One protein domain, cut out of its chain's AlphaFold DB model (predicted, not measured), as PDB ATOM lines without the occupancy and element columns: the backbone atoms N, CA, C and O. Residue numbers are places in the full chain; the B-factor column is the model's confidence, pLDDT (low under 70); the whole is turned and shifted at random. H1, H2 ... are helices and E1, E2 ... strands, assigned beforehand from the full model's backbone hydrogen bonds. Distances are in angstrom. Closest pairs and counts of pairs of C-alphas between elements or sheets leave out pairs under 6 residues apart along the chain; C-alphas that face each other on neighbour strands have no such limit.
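AT A GLANCE: This is residues 135 to 200 and 388 to 444 of the 520 residues of an uncharacterized protein of Terfezia boudieri ATCC MYA-4762 (UniProt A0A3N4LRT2). A hairpin of two strands, E1 and E2, stands on one side of a long core helix, H1, and H5 and H7 cross H1 on the other side. H2 and H3 pack on H1 near one end of the hairpin, H4 bridges E1 and H7, and the short H6 packs on H7. The printed part has 123 residues, with seven named helices and two named strands in the order H1 H2 E1 E2 H3 H4 H5 H6 H7; the sheet E1 - E2 is antiparallel and the class is mostly helix. The whole is compact, with a radius of gyration of the C-alphas of 13.6 A, and rounded, spanning 37 by 36 by 31 A.

IN THESE COORDINATES: E1 is residues 175 to 179, 13.2 A long, from C-alpha 175 at (-48.998, -35.042, 8.997), and E2 is residues 185 to 189, 13.1 A. H1, residues 135 to 153, is 26.7 A long and begins at C-alpha 135 (-35.783, -34.640, 20.832). H2 is residues 171 to 174 and H3 residues 192 to 200, 11.8 A. H4 is residues 394 to 398, H5 residues 403 to 417, 20.2 A, and H6 residues 423 to 427. H7, residues 432 to 443, is 16.1 A long and ends at C-alpha 443 (-25.817, -40.776, 19.492).

HOW THE PARTS SIT: E1 and E2 form a hairpin, antiparallel at 155 degrees, with N 176 and O 188 at 2.9 A and N 188 and O 176 at 2.8 A, within hydrogen-bond range. H1 and E2 are near each other, with 5 pairs of C-alphas within 10 A. H1 is the hub, touching four helices. It touches H5 at a steep tilt of 44 degrees, opposite ways; the closest C-alphas, of Ala 144 and Ile 409, are 5.4 A apart. With residues 137 to 141 alone it touches H7 at a steep tilt of 47 degrees, opposite ways, closest at the C-alphas of Glu 138 and Leu 436, 6.8 A. With residues 147 to 151 alone it touches H3, about perpendicular at 85 degrees, closest at the C-alphas of Glu 147 and Ile 198, 6.4 A. H2 touches H1, closest at the C-alphas of Arg 143 and Thr 172, 5.6 A. H4 touches H7, the C-alphas of His 397 and Leu 433 being closest at 4.6 A. H6 touches H7, closest at the C-alphas of Ala 425 and Ser 438, 6.3 A. H3 and H5 are apart. Every O i to N i+4 pair is within hydrogen-bond range in H1, H3, H6 and H7; H5 has 10 of 11, H4 has 0 of 1 but 2 of 2 O i to N i+3 pairs, and H2 is too short for an O i to N i+4 pair.

THE WHOLE: The C-alphas farthest apart, of Ser 191 and Gln 424, are 38.0 A apart. Residues 201 to 387 are not printed, and C-alphas 200 and 388 are 23.6 A apart across the cut. The link from H1 to H2 is long, residues 154 to 170. The mean pLDDT of the printed part is 90.5; residues 165 to 167 and 388 to 393 are under 70.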
ATOM      1  N   ASP A 135     -34.463 -35.037  21.310       93.94
ATOM      2  CA  ASP A 135     -35.783 -34.640  20.832       93.94
ATOM      3  C   ASP A 135     -35.689 -34.194  19.368       93.94
ATOM      4  O   ASP A 135     -36.525 -34.577  18.547       93.94
ATOM      5  N   ALA A 136     -34.575 -33.565  18.980       93.12
ATOM      6  CA  ALA A 136     -34.158 -33.418  17.587       93.12
ATOM      7  C   ALA A 136     -34.000 -34.779  16.875       93.12
ATOM      8  O   ALA A 136     -34.443 -34.923  15.736       93.12
ATOM      9  N   LEU A 137     -33.428 -35.803  17.528       95.50
ATOM     10  CA  LEU A 137     -33.350 -37.160  16.958       95.50
ATOM     11  C   LEU A 137     -34.730 -37.808  16.784       95.50
ATOM     12  O   LEU A 137     -34.939 -38.551  15.824       95.50
ATOM     13  N   GLU A 138     -35.676 -37.526  17.680       95.12
ATOM     14  CA  GLU A 138     -37.049 -38.020  17.570       95.12
ATOM     15  C   GLU A 138     -37.822 -37.309  16.450       95.12
ATOM     16  O   GLU A 138     -38.454 -37.975  15.628       95.12
ATOM     17  N   ALA A 139     -37.690 -35.984  16.339       93.44
ATOM     18  CA  ALA A 139     -38.245 -35.201  15.238       93.44
ATOM     19  C   ALA A 139     -37.675 -35.633  13.873       93.44
ATOM     20  O   ALA A 139     -38.437 -35.849  12.932       93.44
ATOM     21  N   LEU A 140     -36.357 -35.842  13.766       94.62
ATOM     22  CA  LEU A 140     -35.705 -36.300  12.531       94.62
ATOM     23  C   LEU A 140     -36.083 -37.737  12.149       94.62
ATOM     24  O   LEU A 140     -36.260 -38.021  10.964       94.62
ATOM     25  N   LEU A 141     -36.267 -38.635  13.124       96.31
ATOM     26  CA  LEU A 141     -36.827 -39.965  12.870       96.31
ATOM     27  C   LEU A 141     -38.273 -39.875  12.374       96.31
ATOM     28  O   LEU A 141     -38.621 -40.534  11.394       96.31
ATOM     29  N   ARG A 142     -39.111 -39.063  13.023       95.06
ATOM     30  CA  ARG A 142     -40.508 -38.858  12.628       95.06
ATOM     31  C   ARG A 142     -40.604 -38.286  11.209       95.06
ATOM     32  O   ARG A 142     -41.400 -38.789  10.418       95.06
ATOM     33  N   ARG A 143     -39.757 -37.308  10.867       94.12
ATOM     34  CA  ARG A 143     -39.613 -36.751   9.511       94.12
ATOM     35  C   ARG A 143     -39.238 -37.833   8.498       94.12
ATOM     36  O   ARG A 143     -39.978 -38.025   7.540       94.12
ATOM     37  N   ALA A 144     -38.182 -38.607   8.762       95.44
ATOM     38  CA  ALA A 144     -37.745 -39.699   7.888       95.44
ATOM     39  C   ALA A 144     -38.840 -40.761   7.660       95.44
ATOM     40  O   ALA A 144     -39.042 -41.222   6.538       95.44
ATOM     41  N   VAL A 145     -39.583 -41.126   8.711       96.12
ATOM     42  CA  VAL A 145     -40.737 -42.036   8.620       96.12
ATOM     43  C   VAL A 145     -41.835 -41.447   7.727       96.12
ATOM     44  O   VAL A 145     -42.335 -42.151   6.851       96.12
ATOM     45  N   VAL A 146     -42.204 -40.178   7.918       95.50
ATOM     46  CA  VAL A 146     -43.242 -39.516   7.109       95.50
ATOM     47  C   VAL A 146     -42.818 -39.406   5.644       95.50
ATOM     48  O   VAL A 146     -43.592 -39.804   4.778       95.50
ATOM     49  N   GLU A 147     -41.602 -38.943   5.350       94.25
ATOM     50  CA  GLU A 147     -41.071 -38.819   3.981       94.25
ATOM     51  C   GLU A 147     -41.082 -40.171   3.248       94.25
ATOM     52  O   GLU A 147     -41.705 -40.299   2.191       94.25
ATOM     53  N   THR A 148     -40.476 -41.212   3.836       95.56
ATOM     54  CA  THR A 148     -40.409 -42.548   3.220       95.56
ATOM     55  C   THR A 148     -41.796 -43.149   2.985       95.56
ATOM     56  O   THR A 148     -42.048 -43.682   1.903       95.56
ATOM     57  N   TYR A 149     -42.716 -43.074   3.955       95.81
ATOM     58  CA  TYR A 149     -44.064 -43.617   3.756       95.81
ATOM     59  C   TYR A 149     -44.871 -42.789   2.744       95.81
ATOM     60  O   TYR A 149     -45.597 -43.381   1.948       95.81
ATOM     61  N   THR A 150     -44.704 -41.461   2.703       95.38
ATOM     62  CA  THR A 150     -45.348 -40.603   1.689       95.38
ATOM     63  C   THR A 150     -44.902 -41.009   0.284       95.38
ATOM     64  O   THR A 150     -45.756 -41.291  -0.555       95.38
ATOM     65  N   ASN A 151     -43.596 -41.159   0.034       94.50
ATOM     66  CA  ASN A 151     -43.082 -41.665  -1.247       94.50
ATOM     67  C   ASN A 151     -43.748 -42.994  -1.652       94.50
ATOM     68  O   ASN A 151     -44.287 -43.101  -2.755       94.50
ATOM     69  N   VAL A 152     -43.780 -43.975  -0.741       94.94
ATOM     70  CA  VAL A 152     -44.368 -45.300  -1.003       94.94
ATOM     71  C   VAL A 152     -45.874 -45.225  -1.298       94.94
ATOM     72  O   VAL A 152     -46.343 -45.907  -2.208       94.94
ATOM     73  N   PHE A 153     -46.644 -44.388  -0.592       94.69
ATOM     74  CA  PHE A 153     -48.081 -44.220  -0.866       94.69
ATOM     75  C   PHE A 153     -48.365 -43.581  -2.231       94.69
ATOM     76  O   PHE A 153     -49.371 -43.919  -2.855       94.69
ATOM     77  N   TYR A 154     -47.483 -42.702  -2.710       95.25
ATOM     78  CA  TYR A 154     -47.588 -42.065  -4.028       95.25
ATOM     79  C   TYR A 154     -46.851 -42.832  -5.143       95.25
ATOM     80  O   TYR A 154     -46.694 -42.315  -6.247       95.25
ATOM     81  N   GLY A 155     -46.437 -44.079  -4.887       94.69
ATOM     82  CA  GLY A 155     -45.848 -44.974  -5.891       94.69
ATOM     83  C   GLY A 155     -44.408 -44.643  -6.297       94.69
ATOM     84  O   GLY A 155     -43.923 -45.207  -7.277       94.69
ATOM     85  N   LYS A 156     -43.731 -43.755  -5.561       93.56
ATOM     86  CA  LYS A 156     -42.298 -43.465  -5.710       93.56
ATOM     87  C   LYS A 156     -41.449 -44.528  -5.011       93.56
ATOM     88  O   LYS A 156     -41.932 -45.274  -4.155       93.56
ATOM     89  N   GLU A 157     -40.155 -44.572  -5.326       92.50
ATOM     90  CA  GLU A 157     -39.225 -45.404  -4.559       92.50
ATOM     91  C   GLU A 157     -39.043 -44.853  -3.135       92.50
ATOM     92  O   GLU A 157     -38.975 -43.644  -2.911       92.50
ATOM     93  N   ALA A 158     -38.921 -45.747  -2.149       91.00
ATOM     94  CA  ALA A 158     -38.733 -45.378  -0.743       91.00
ATOM     95  C   ALA A 158     -37.479 -44.502  -0.511       91.00
ATOM     96  O   ALA A 158     -37.473 -43.647   0.374       91.00
ATOM     97  N   ASP A 159     -36.453 -44.710  -1.343       86.44
ATOM     98  CA  ASP A 159     -35.154 -44.029  -1.361       86.44
ATOM     99  C   ASP A 159     -35.138 -42.723  -2.196       86.44
ATOM    100  O   ASP A 159     -34.083 -42.087  -2.306       86.44
ATOM    101  N   GLU A 160     -36.253 -42.334  -2.827       85.12
ATOM    102  CA  GLU A 160     -36.303 -41.204  -3.764       85.12
ATOM    103  C   GLU A 160     -36.340 -39.838  -3.049       85.12
ATOM    104  O   GLU A 160     -37.027 -39.661  -2.047       85.12
ATOM    105  N   GLY A 161     -35.635 -38.834  -3.583       72.88
ATOM    106  CA  GLY A 161     -35.716 -37.454  -3.079       72.88
ATOM    107  C   GLY A 161     -34.979 -37.183  -1.761       72.88
ATOM    108  O   GLY A 161     -35.257 -36.187  -1.105       72.88
ATOM    109  N   LEU A 162     -34.024 -38.033  -1.370       77.94
ATOM    110  CA  LEU A 162     -33.212 -37.872  -0.156       77.94
ATOM    111  C   LEU A 162     -32.209 -36.695  -0.251       77.94
ATOM    112  O   LEU A 162     -31.009 -36.902  -0.433       77.94
ATOM    113  N   VAL A 163     -32.704 -35.460  -0.129       75.44
ATOM    114  CA  VAL A 163     -31.920 -34.206  -0.130       75.44
ATOM    115  C   VAL A 163     -31.207 -33.980   1.207       75.44
ATOM    116  O   VAL A 163     -31.697 -34.400   2.254       75.44
ATOM    117  N   ARG A 164     -30.031 -33.341   1.192       70.12
ATOM    118  CA  ARG A 164     -29.188 -33.168   2.384       70.12
ATOM    119  C   ARG A 164     -29.642 -32.021   3.292       70.12
ATOM    120  O   ARG A 164     -29.604 -32.190   4.509       70.12
ATOM    121  N   GLU A 165     -30.053 -30.892   2.721       66.94
ATOM    122  CA  GLU A 165     -30.405 -29.694   3.486       66.94
ATOM    123  C   GLU A 165     -31.738 -29.813   4.251       66.94
ATOM    124  O   GLU A 165     -32.620 -30.625   3.951       66.94
ATOM    125  N   VAL A 166     -31.860 -28.963   5.275       60.75
ATOM    126  CA  VAL A 166     -33.040 -28.783   6.142       60.75
ATOM    127  C   VAL A 166     -33.495 -27.306   6.106       60.75
ATOM    128  O   VAL A 166     -34.128 -26.818   7.033       60.75
ATOM    129  N   GLY A 167     -33.178 -26.585   5.023       64.88
ATOM    130  CA  GLY A 167     -33.774 -25.280   4.723       64.88
ATOM    131  C   GLY A 167     -35.218 -25.438   4.229       64.88
ATOM    132  O   GLY A 167     -35.496 -26.331   3.428       64.88
ATOM    133  N   GLY A 168     -36.129 -24.596   4.720       77.25
ATOM    134  CA  GLY A 168     -37.560 -24.620   4.386       77.25
ATOM    135  C   GLY A 168     -38.463 -25.259   5.453       77.25
ATOM    136  O   GLY A 168     -37.998 -25.897   6.400       77.25
ATOM    137  N   GLU A 169     -39.781 -25.069   5.311       82.81
ATOM    138  CA  GLU A 169     -40.767 -25.522   6.304       82.81
ATOM    139  C   GLU A 169     -40.777 -27.058   6.455       82.81
ATOM    140  O   GLU A 169     -40.796 -27.826   5.488       82.81
ATOM    141  N   ASP A 170     -40.805 -27.535   7.701       87.88
ATOM    142  CA  ASP A 170     -40.920 -28.956   8.027       87.88
ATOM    143  C   ASP A 170     -42.378 -29.437   7.912       87.88
ATOM    144  O   ASP A 170     -43.051 -29.732   8.906       87.88
ATOM    145  N   PHE A 171     -42.858 -29.551   6.668       89.75
ATOM    146  CA  PHE A 171     -44.201 -30.034   6.324       89.75
ATOM    147  C   PHE A 171     -44.568 -31.373   6.989       89.75
ATOM    148  O   PHE A 171     -45.749 -31.646   7.207       89.75
ATOM    149  N   THR A 172     -43.594 -32.202   7.392       91.31
ATOM    150  CA  THR A 172     -43.881 -33.474   8.081       91.31
ATOM    151  C   THR A 172     -44.551 -33.290   9.445       91.31
ATOM    152  O   THR A 172     -45.286 -34.175   9.900       91.31
ATOM    153  N   ARG A 173     -44.395 -32.118  10.078       90.44
ATOM    154  CA  ARG A 173     -45.129 -31.709  11.294       90.44
ATOM    155  C   ARG A 173     -46.638 -31.608  11.059       90.44
ATOM    156  O   ARG A 173     -47.419 -31.806  11.987       90.44
ATOM    157  N   ASN A 174     -47.054 -31.361   9.818       92.94
ATOM    158  CA  ASN A 174     -48.448 -31.224   9.398       92.94
ATOM    159  C   ASN A 174     -49.086 -32.547   8.914       92.94
ATOM    160  O   ASN A 174     -50.166 -32.529   8.318       92.94
ATOM    161  N   VAL A 175     -48.458 -33.691   9.219       94.25
ATOM    162  CA  VAL A 175     -48.998 -35.042   8.997       94.25
ATOM    163  C   VAL A 175     -49.270 -35.726  10.337       94.25
ATOM    164  O   VAL A 175     -48.362 -35.850  11.161       94.25
ATOM    165  N   GLU A 176     -50.497 -36.193  10.561       94.88
ATOM    166  CA  GLU A 176     -50.872 -37.003  11.728       94.88
ATOM    167  C   GLU A 176     -50.825 -38.502  11.387       94.88
ATOM    168  O   GLU A 176     -51.257 -38.922  10.315       94.88
ATOM    169  N   ILE A 177     -50.303 -39.327  12.299       95.00
ATOM    170  CA  ILE A 177     -50.183 -40.781  12.117       95.00
ATOM    171  C   ILE A 177     -51.175 -41.469  13.059       95.00
ATOM    172  O   ILE A 177     -50.898 -41.664  14.244       95.00
ATOM    173  N   VAL A 178     -52.334 -41.851  12.525       95.00
ATOM    174  CA  VAL A 178     -53.433 -42.454  13.291       95.00
ATOM    175  C   VAL A 178     -53.438 -43.969  13.106       95.00
ATOM    176  O   VAL A 178     -53.348 -44.482  11.989       95.00
ATOM    177  N   ARG A 179     -53.580 -44.711  14.206       94.69
ATOM    178  CA  ARG A 179     -53.771 -46.165  14.175       94.69
ATOM    179  C   ARG A 179     -55.257 -46.488  14.007       94.69
ATOM    180  O   ARG A 179     -56.066 -46.090  14.838       94.69
ATOM    181  N   GLY A 180     -55.607 -47.189  12.934       93.00
ATOM    182  CA  GLY A 180     -56.978 -47.609  12.644       93.00
ATOM    183  C   GLY A 180     -57.401 -48.858  13.420       93.00
ATOM    184  O   GLY A 180     -56.567 -49.594  13.951       93.00
ATOM    185  N   GLU A 181     -58.710 -49.125  13.431       92.50
ATOM    186  CA  GLU A 181     -59.319 -50.306  14.071       92.50
ATOM    187  C   GLU A 181     -58.772 -51.627  13.505       92.50
ATOM    188  O   GLU A 181     -58.569 -52.586  14.248       92.50
ATOM    189  N   ASP A 182     -58.412 -51.634  12.216       91.88
ATOM    190  CA  ASP A 182     -57.748 -52.735  11.501       91.88
ATOM    191  C   ASP A 182     -56.348 -53.086  12.065       91.88
ATOM    192  O   ASP A 182     -55.672 -53.990  11.575       91.88
ATOM    193  N   GLY A 183     -55.843 -52.310  13.031       90.06
ATOM    194  CA  GLY A 183     -54.486 -52.391  13.571       90.06
ATOM    195  C   GLY A 183     -53.414 -51.737  12.693       90.06
ATOM    196  O   GLY A 183     -52.325 -51.460  13.201       90.06
ATOM    197  N   GLY A 184     -53.725 -51.464  11.421       92.12
ATOM    198  CA  GLY A 184     -52.895 -50.704  10.485       92.12
ATOM    199  C   GLY A 184     -52.841 -49.203  10.793       92.12
ATOM    200  O   GLY A 184     -53.589 -48.686  11.621       92.12
ATOM    201  N   PHE A 185     -51.953 -48.489  10.102       94.44
ATOM    202  CA  PHE A 185     -51.700 -47.061  10.312       94.44
ATOM    203  C   PHE A 185     -52.110 -46.257   9.078       94.44
ATOM    204  O   PHE A 185     -51.896 -46.695   7.948       94.44
ATOM    205  N   ARG A 186     -52.705 -45.084   9.300       94.88
ATOM    206  CA  ARG A 186     -53.155 -44.146   8.267       94.88
ATOM    207  C   ARG A 186     -52.480 -42.797   8.509       94.88
ATOM    208  O   ARG A 186     -52.407 -42.337   9.646       94.88
ATOM    209  N   PHE A 187     -51.980 -42.192   7.439       95.75
ATOM    210  CA  PHE A 187     -51.308 -40.897   7.465       95.75
ATOM    211  C   PHE A 187     -52.319 -39.847   6.994       95.75
ATOM    212  O   PHE A 187     -52.843 -39.949   5.885       95.75
ATOM    213  N   LEU A 188     -52.647 -38.895   7.865       95.94
ATOM    214  CA  LEU A 188     -53.607 -37.826   7.612       95.94
ATOM    215  C   LEU A 188     -52.836 -36.528   7.359       95.94
ATOM    216  O   LEU A 188     -52.212 -35.977   8.264       95.94
ATOM    217  N   TYR A 189     -52.866 -36.053   6.119       95.88
ATOM    218  CA  TYR A 189     -52.225 -34.808   5.699       95.88
ATOM    219  C   TYR A 189     -53.227 -33.658   5.866       95.88
ATOM    220  O   TYR A 189     -54.362 -33.777   5.403       95.88
ATOM    221  N   LYS A 190     -52.838 -32.555   6.525       94.69
ATOM    222  CA  LYS A 190     -53.749 -31.411   6.765       94.69
ATOM    223  C   LYS A 190     -54.247 -30.747   5.476       94.69
ATOM    224  O   LYS A 190     -55.383 -30.287   5.435       94.69
ATOM    225  N   SER A 191     -53.407 -30.691   4.445       95.56
ATOM    226  CA  SER A 191     -53.735 -30.108   3.144       95.56
ATOM    227  C   SER A 191     -53.031 -30.849   2.005       95.56
ATOM    228  O   SER A 191     -52.208 -31.742   2.234       95.56
ATOM    229  N   LYS A 192     -53.355 -30.475   0.763       95.00
ATOM    230  CA  LYS A 192     -52.681 -30.992  -0.432       95.00
ATOM    231  C   LYS A 192     -51.274 -30.397  -0.590       95.00
ATOM    232  O   LYS A 192     -50.379 -31.135  -0.996       95.00
ATOM    233  N   GLU A 193     -51.044 -29.140  -0.186       94.25
ATOM    234  CA  GLU A 193     -49.698 -28.546  -0.221       94.25
ATOM    235  C   GLU A 193     -48.722 -29.284   0.703       94.25
ATOM    236  O   GLU A 193     -47.566 -29.449   0.344       94.25
ATOM    237  N   VAL A 194     -49.173 -29.817   1.848       93.88
ATOM    238  CA  VAL A 194     -48.317 -30.635   2.736       93.88
ATOM    239  C   VAL A 194     -47.776 -31.875   2.012       93.88
ATOM    240  O   VAL A 194     -46.605 -32.217   2.166       93.88
ATOM    241  N   VAL A 195     -48.601 -32.540   1.197       94.19
ATOM    242  CA  VAL A 195     -48.166 -33.683   0.376       94.19
ATOM    243  C   VAL A 195     -47.195 -33.227  -0.708       94.19
ATOM    244  O   VAL A 195     -46.146 -33.840  -0.895       94.19
ATOM    245  N   GLU A 196     -47.536 -32.161  -1.429       92.62
ATOM    246  CA  GLU A 196     -46.740 -31.683  -2.563       92.62
ATOM    247  C   GLU A 196     -45.412 -31.060  -2.119       92.62
ATOM    248  O   GLU A 196     -44.413 -31.255  -2.799       92.62
ATOM    249  N   GLY A 197     -45.352 -30.452  -0.933       90.62
ATOM    250  CA  GLY A 197     -44.122 -30.022  -0.271       90.62
ATOM    251  C   GLY A 197     -43.237 -31.199   0.145       90.62
ATOM    252  O   GLY A 197     -42.055 -31.213  -0.183       90.62
ATOM    253  N   ILE A 198     -43.787 -32.246   0.777       91.31
ATOM    254  CA  ILE A 198     -43.010 -33.454   1.132       91.31
ATOM    255  C   ILE A 198     -42.476 -34.165  -0.125       91.31
ATOM    256  O   ILE A 198     -41.318 -34.572  -0.164       91.31
ATOM    257  N   LEU A 199     -43.295 -34.292  -1.174       90.62
ATOM    258  CA  LEU A 199     -42.892 -34.899  -2.450       90.62
ATOM    259  C   LEU A 199     -42.026 -33.975  -3.330       90.62
ATOM    260  O   LEU A 199     -41.442 -34.467  -4.305       90.62
ATOM    261  N   GLY A 200     -42.000 -32.679  -3.008       84.69
ATOM    262  CA  GLY A 200     -41.406 -31.572  -3.760       84.69
ATOM    263  C   GLY A 200     -40.159 -30.956  -3.123       84.69
ATOM    264  O   GLY A 200     -39.469 -30.210  -3.806       84.69
ATOM    265  N   LEU A 388     -40.496 -27.349  19.289       48.06
ATOM    266  CA  LEU A 388     -41.931 -27.173  19.443       48.06
ATOM    267  C   LEU A 388     -42.546 -28.545  19.760       48.06
ATOM    268  O   LEU A 388     -42.231 -29.520  19.069       48.06
ATOM    269  N   PRO A 389     -43.400 -28.642  20.794       49.56
ATOM    270  CA  PRO A 389     -43.875 -29.925  21.289       49.56
ATOM    271  C   PRO A 389     -44.642 -30.675  20.199       49.56
ATOM    272  O   PRO A 389     -45.646 -30.190  19.673       49.56
ATOM    273  N   LEU A 390     -44.163 -31.879  19.876       54.19
ATOM    274  CA  LEU A 390     -44.865 -32.816  19.004       54.19
ATOM    275  C   LEU A 390     -46.273 -33.068  19.564       54.19
ATOM    276  O   LEU A 390     -46.457 -33.204  20.775       54.19
ATOM    277  N   SER A 391     -47.279 -33.124  18.686       51.91
ATOM    278  CA  SER A 391     -48.661 -33.358  19.112       51.91
ATOM    279  C   SER A 391     -48.766 -34.692  19.873       51.91
ATOM    280  O   SER A 391     -48.149 -35.653  19.408       51.91
ATOM    281  N   PRO A 392     -49.547 -34.815  20.971       51.12
ATOM    282  CA  PRO A 392     -49.342 -35.857  22.000       51.12
ATOM    283  C   PRO A 392     -49.699 -37.310  21.623       51.12
ATOM    284  O   PRO A 392     -49.957 -38.144  22.491       51.12
ATOM    285  N   THR A 393     -49.787 -37.627  20.335       61.03
ATOM    286  CA  THR A 393     -50.164 -38.930  19.793       61.03
ATOM    287  C   THR A 393     -48.934 -39.795  19.503       61.03
ATOM    288  O   THR A 393     -48.595 -40.072  18.352       61.03
ATOM    289  N   ASP A 394     -48.339 -40.345  20.569       81.31
ATOM    290  CA  ASP A 394     -47.277 -41.381  20.565       81.31
ATOM    291  C   ASP A 394     -47.635 -42.668  19.780       81.31
ATOM    292  O   ASP A 394     -46.849 -43.609  19.698       81.31
ATOM    293  N   ALA A 395     -48.815 -42.747  19.156       88.38
ATOM    294  CA  ALA A 395     -49.243 -43.868  18.323       88.38
ATOM    295  C   ALA A 395     -48.180 -44.269  17.279       88.38
ATOM    296  O   ALA A 395     -47.958 -45.464  17.058       88.38
ATOM    297  N   TRP A 396     -47.481 -43.290  16.692       94.06
ATOM    298  CA  TRP A 396     -46.443 -43.509  15.680       94.06
ATOM    299  C   TRP A 396     -45.211 -44.268  16.201       94.06
ATOM    300  O   TRP A 396     -44.582 -44.986  15.426       94.06
ATOM    301  N   HIS A 397     -44.904 -44.218  17.505       95.56
ATOM    302  CA  HIS A 397     -43.857 -45.045  18.130       95.56
ATOM    303  C   HIS A 397     -44.100 -46.542  17.898       95.56
ATOM    304  O   HIS A 397     -43.153 -47.314  17.746       95.56
ATOM    305  N   SER A 398     -45.374 -46.946  17.839       95.62
ATOM    306  CA  SER A 398     -45.802 -48.333  17.618       95.62
ATOM    307  C   SER A 398     -45.909 -48.742  16.140       95.62
ATOM    308  O   SER A 398     -46.296 -49.878  15.860       95.62
ATOM    309  N   LEU A 399     -45.560 -47.855  15.198       95.75
ATOM    310  CA  LEU A 399     -45.546 -48.145  13.762       95.75
ATOM    311  C   LEU A 399     -44.532 -49.266  13.455       95.75
ATOM    312  O   LEU A 399     -43.341 -49.088  13.737       95.75
ATOM    313  N   PRO A 400     -44.956 -50.405  12.871       96.25
ATOM    314  CA  PRO A 400     -44.040 -51.453  12.444       96.25
ATOM    315  C   PRO A 400     -43.299 -51.025  11.174       96.25
ATOM    316  O   PRO A 400     -43.926 -50.618  10.191       96.25
ATOM    317  N   LEU A 401     -41.973 -51.151  11.183       95.69
ATOM    318  CA  LEU A 401     -41.101 -50.754  10.077       95.69
ATOM    319  C   LEU A 401     -40.663 -51.997   9.278       95.69
ATOM    320  O   LEU A 401     -39.797 -52.745   9.737       95.69
ATOM    321  N   PRO A 402     -41.245 -52.269   8.093       93.94
ATOM    322  CA  PRO A 402     -40.841 -53.404   7.276       93.94
ATOM    323  C   PRO A 402     -39.459 -53.146   6.661       93.94
ATOM    324  O   PRO A 402     -39.135 -52.023   6.276       93.94
ATOM    325  N   LEU A 403     -38.664 -54.210   6.512       88.19
ATOM    326  CA  LEU A 403     -37.262 -54.154   6.079       88.19
ATOM    327  C   LEU A 403     -36.950 -53.230   4.871       88.19
ATOM    328  O   LEU A 403     -35.968 -52.493   4.969       88.19
ATOM    329  N   PRO A 404     -37.732 -53.194   3.765       89.88
ATOM    330  CA  PRO A 404     -37.455 -52.268   2.660       89.88
ATOM    331  C   PRO A 404     -37.603 -50.788   3.048       89.88
ATOM    332  O   PRO A 404     -36.789 -49.971   2.634       89.88
ATOM    333  N   HIS A 405     -38.593 -50.429   3.874       93.69
ATOM    334  CA  HIS A 405     -38.779 -49.041   4.318       93.69
ATOM    335  C   HIS A 405     -37.748 -48.677   5.396       93.69
ATOM    336  O   HIS A 405     -37.264 -47.551   5.444       93.69
ATOM    337  N   LEU A 406     -37.374 -49.646   6.239       95.19
ATOM    338  CA  LEU A 406     -36.362 -49.487   7.283       95.19
ATOM    339  C   LEU A 406     -34.997 -49.062   6.711       95.19
ATOM    340  O   LEU A 406     -34.308 -48.251   7.328       95.19
ATOM    341  N   PHE A 407     -34.619 -49.569   5.531       94.88
ATOM    342  CA  PHE A 407     -33.393 -49.151   4.845       94.88
ATOM    343  C   PHE A 407     -33.452 -47.681   4.406       94.88
ATOM    344  O   PHE A 407     -32.544 -46.921   4.739       94.88
ATOM    345  N   ALA A 408     -34.537 -47.266   3.747       95.44
ATOM    346  CA  ALA A 408     -34.747 -45.883   3.317       95.44
ATOM    347  C   ALA A 408     -34.760 -44.898   4.500       95.44
ATOM    348  O   ALA A 408     -34.038 -43.899   4.494       95.44
ATOM    349  N   ILE A 409     -35.490 -45.237   5.569       96.62
ATOM    350  CA  ILE A 409     -35.525 -44.463   6.818       96.62
ATOM    351  C   ILE A 409     -34.122 -44.380   7.433       96.62
ATOM    352  O   ILE A 409     -33.703 -43.302   7.853       96.62
ATOM    353  N   HIS A 410     -33.348 -45.475   7.452       96.62
ATOM    354  CA  HIS A 410     -31.971 -45.416   7.946       96.62
ATOM    355  C   HIS A 410     -31.065 -44.550   7.058       96.62
ATOM    356  O   HIS A 410     -30.280 -43.761   7.581       96.62
ATOM    357  N   LYS A 411     -31.186 -44.643   5.733       95.00
ATOM    358  CA  LYS A 411     -30.431 -43.830   4.771       95.00
ATOM    359  C   LYS A 411     -30.737 -42.335   4.944       95.00
ATOM    360  O   LYS A 411     -29.807 -41.529   4.956       95.00
ATOM    361  N   ARG A 412     -32.006 -41.972   5.179       93.94
ATOM    362  CA  ARG A 412     -32.432 -40.606   5.528       93.94
ATOM    363  C   ARG A 412     -31.867 -40.148   6.873       93.94
ATOM    364  O   ARG A 412     -31.284 -39.071   6.939       93.94
ATOM    365  N   LEU A 413     -31.956 -40.978   7.913       95.25
ATOM    366  CA  LEU A 413     -31.356 -40.704   9.226       95.25
ATOM    367  C   LEU A 413     -29.836 -40.521   9.158       95.25
ATOM    368  O   LEU A 413     -29.291 -39.672   9.859       95.25
ATOM    369  N   LEU A 414     -29.136 -41.296   8.329       95.25
ATOM    370  CA  LEU A 414     -27.688 -41.183   8.156       95.25
ATOM    371  C   LEU A 414     -27.299 -39.836   7.525       95.25
ATOM    372  O   LEU A 414     -26.278 -39.267   7.912       95.25
ATOM    373  N   LEU A 415     -28.124 -39.319   6.606       92.62
ATOM    374  CA  LEU A 415     -27.972 -37.985   6.017       92.62
ATOM    375  C   LEU A 415     -28.259 -36.862   7.021       92.62
ATOM    376  O   LEU A 415     -27.490 -35.911   7.067       92.62
ATOM    377  N   THR A 416     -29.329 -36.955   7.818       92.12
ATOM    378  CA  THR A 416     -29.775 -35.847   8.688       92.12
ATOM    379  C   THR A 416     -29.141 -35.826  10.079       92.12
ATOM    380  O   THR A 416     -29.022 -34.762  10.677       92.12
ATOM    381  N   THR A 417     -28.744 -36.982  10.621       94.88
ATOM    382  CA  THR A 417     -28.214 -37.097  11.996       94.88
ATOM    383  C   THR A 417     -26.712 -37.370  12.062       94.88
ATOM    384  O   THR A 417     -26.116 -37.228  13.130       94.88
ATOM    385  N   GLY A 418     -26.104 -37.821  10.958       95.06
ATOM    386  CA  GLY A 418     -24.719 -38.302  10.905       95.06
ATOM    387  C   GLY A 418     -24.479 -39.659  11.592       95.06
ATOM    388  O   GLY A 418     -23.338 -40.135  11.637       95.06
ATOM    389  N   HIS A 419     -25.518 -40.312  12.132       96.25
ATOM    390  CA  HIS A 419     -25.383 -41.581  12.857       96.25
ATOM    391  C   HIS A 419     -25.592 -42.799  11.967       96.25
ATOM    392  O   HIS A 419     -26.656 -43.017  11.389       96.25
ATOM    393  N   ARG A 420     -24.572 -43.658  11.927       96.19
ATOM    394  CA  ARG A 420     -24.647 -44.975  11.299       96.19
ATOM    395  C   ARG A 420     -25.115 -46.014  12.310       96.19
ATOM    396  O   ARG A 420     -24.465 -46.218  13.333       96.19
ATOM    397  N   LEU A 421     -26.200 -46.706  11.982       96.75
ATOM    398  CA  LEU A 421     -26.658 -47.885  12.706       96.75
ATOM    399  C   LEU A 421     -26.009 -49.128  12.090       96.75
ATOM    400  O   LEU A 421     -25.585 -49.120  10.933       96.75
ATOM    401  N   SER A 422     -25.892 -50.200  12.871       96.62
ATOM    402  CA  SER A 422     -25.479 -51.497  12.339       96.62
ATOM    403  C   SER A 422     -26.690 -52.261  11.813       96.62
ATOM    404  O   SER A 422     -27.783 -52.164  12.371       96.62
ATOM    405  N   ASP A 423     -26.484 -53.098  10.802       96.19
ATOM    406  CA  ASP A 423     -27.511 -53.990  10.250       96.19
ATOM    407  C   ASP A 423     -28.148 -54.855  11.357       96.19
ATOM    408  O   ASP A 423     -29.337 -55.161  11.328       96.19
ATOM    409  N   GLN A 424     -27.372 -55.208  12.388       96.31
ATOM    410  CA  GLN A 424     -27.858 -55.893  13.583       96.31
ATOM    411  C   GLN A 424     -28.830 -55.022  14.402       96.31
ATOM    412  O   GLN A 424     -29.880 -55.516  14.801       96.31
ATOM    413  N   ALA A 425     -28.521 -53.742  14.634       96.19
ATOM    414  CA  ALA A 425     -29.422 -52.822  15.331       96.19
ATOM    415  C   ALA A 425     -30.714 -52.574  14.534       96.19
ATOM    416  O   ALA A 425     -31.794 -52.572  15.124       96.19
ATOM    417  N   LEU A 426     -30.623 -52.454  13.204       96.44
ATOM    418  CA  LEU A 426     -31.788 -52.361  12.318       96.44
ATOM    419  C   LEU A 426     -32.669 -53.618  12.422       96.44
ATOM    420  O   LEU A 426     -33.858 -53.511  12.703       96.44
ATOM    421  N   ASN A 427     -32.086 -54.816  12.309       95.50
ATOM    422  CA  ASN A 427     -32.821 -56.083  12.431       95.50
ATOM    423  C   ASN A 427     -33.479 -56.302  13.812       95.50
ATOM    424  O   ASN A 427     -34.447 -57.055  13.907       95.50
ATOM    425  N   TYR A 428     -32.987 -55.652  14.873       96.19
ATOM    426  CA  TYR A 428     -33.614 -55.647  16.205       96.19
ATOM    427  C   TYR A 428     -34.537 -54.441  16.462       96.19
ATOM    428  O   TYR A 428     -35.030 -54.295  17.581       96.19
ATOM    429  N   SER A 429     -34.813 -53.611  15.451       97.12
ATOM    430  CA  SER A 429     -35.664 -52.417  15.547       97.12
ATOM    431  C   SER A 429     -36.960 -52.559  14.723       97.12
ATOM    432  O   SER A 429     -37.125 -51.867  13.719       97.12
ATOM    433  N   PRO A 430     -37.899 -53.453  15.104       95.62
ATOM    434  CA  PRO A 430     -39.123 -53.706  14.336       95.62
ATOM    435  C   PRO A 430     -40.148 -52.563  14.414       95.62
ATOM    436  O   PRO A 430     -41.084 -52.534  13.617       95.62
ATOM    437  N   THR A 431     -40.002 -51.645  15.374       97.25
ATOM    438  CA  THR A 431     -40.865 -50.470  15.557       97.25
ATOM    439  C   THR A 431     -40.060 -49.177  15.474       97.25
ATOM    440  O   THR A 431     -38.855 -49.170  15.745       97.25
ATOM    441  N   ALA A 432     -40.731 -48.063  15.170       96.81
ATOM    442  CA  ALA A 432     -40.121 -46.735  15.234       96.81
ATOM    443  C   ALA A 432     -39.511 -46.438  16.621       96.81
ATOM    444  O   ALA A 432     -38.410 -45.900  16.703       96.81
ATOM    445  N   LEU A 433     -40.157 -46.868  17.711       96.62
ATOM    446  CA  LEU A 433     -39.630 -46.707  19.070       96.62
ATOM    447  C   LEU A 433     -38.328 -47.481  19.318       96.62
ATOM    448  O   LEU A 433     -37.439 -46.997  20.019       96.62
ATOM    449  N   ASP A 434     -38.205 -48.690  18.775       97.31
ATOM    450  CA  ASP A 434     -36.989 -49.496  18.924       97.31
ATOM    451  C   ASP A 434     -35.849 -48.954  18.052       97.31
ATOM    452  O   ASP A 434     -34.696 -48.919  18.494       97.31
ATOM    453  N   LEU A 435     -36.180 -48.409  16.876       97.56
ATOM    454  CA  LEU A 435     -35.234 -47.668  16.047       97.56
ATOM    455  C   LEU A 435     -34.751 -46.393  16.755       97.56
ATOM    456  O   LEU A 435     -33.556 -46.103  16.739       97.56
ATOM    457  N   LEU A 436     -35.640 -45.683  17.456       97.12
ATOM    458  CA  LEU A 436     -35.302 -44.504  18.258       97.12
ATOM    459  C   LEU A 436     -34.398 -44.839  19.451       97.12
ATOM    460  O   LEU A 436     -33.449 -44.105  19.719       97.12
ATOM    461  N   LYS A 437     -34.628 -45.964  20.144       96.88
ATOM    462  CA  LYS A 437     -33.711 -46.470  21.189       96.88
ATOM    463  C   LYS A 437     -32.327 -46.770  20.608       96.88
ATOM    464  O   LYS A 437     -31.321 -46.376  21.197       96.88
ATOM    465  N   SER A 438     -32.275 -47.434  19.452       97.00
ATOM    466  CA  SER A 438     -31.026 -47.732  18.738       97.00
ATOM    467  C   SER A 438     -30.295 -46.456  18.302       97.00
ATOM    468  O   SER A 438     -29.079 -46.367  18.457       97.00
ATOM    469  N   LEU A 439     -31.029 -45.443  17.833       96.81
ATOM    470  CA  LEU A 439     -30.501 -44.139  17.430       96.81
ATOM    471  C   LEU A 439     -29.985 -43.328  18.629       96.81
ATOM    472  O   LEU A 439     -28.847 -42.866  18.598       96.81
ATOM    473  N   ARG A 440     -30.750 -43.246  19.727       96.81
ATOM    474  CA  ARG A 440     -30.316 -42.615  20.989       96.81
ATOM    475  C   ARG A 440     -29.063 -43.303  21.564       96.81
ATOM    476  O   ARG A 440     -28.152 -42.606  22.002       96.81
ATOM    477  N   LYS A 441     -28.946 -44.639  21.477       95.81
ATOM    478  CA  LYS A 441     -27.724 -45.385  21.863       95.81
ATOM    479  C   LYS A 441     -26.543 -45.195  20.892       95.81
ATOM    480  O   LYS A 441     -25.396 -45.326  21.311       95.81
ATOM    481  N   ALA A 442     -26.785 -44.892  19.617       95.44
ATOM    482  CA  ALA A 442     -25.720 -44.543  18.671       95.44
ATOM    483  C   ALA A 442     -25.216 -43.100  18.874       95.44
ATOM    484  O   ALA A 442     -24.019 -42.845  18.739       95.44
ATOM    485  N   ALA A 443     -26.117 -42.181  19.232       95.19
ATOM    486  CA  ALA A 443     -25.817 -40.776  19.492       95.19
ATOM    487  C   ALA A 443     -25.123 -40.541  20.840       95.19
ATOM    488  O   ALA A 443     -24.172 -39.764  20.919       95.19
ATOM    489  N   SER A 444     -25.567 -41.248  21.882       92.81
ATOM    490  CA  SER A 444     -24.913 -41.320  23.188       92.81
ATOM    491  C   SER A 444     -24.380 -42.744  23.403       92.81
ATOM    492  O   SER A 444     -25.063 -43.578  24.007       92.81
TER     493      SER A 444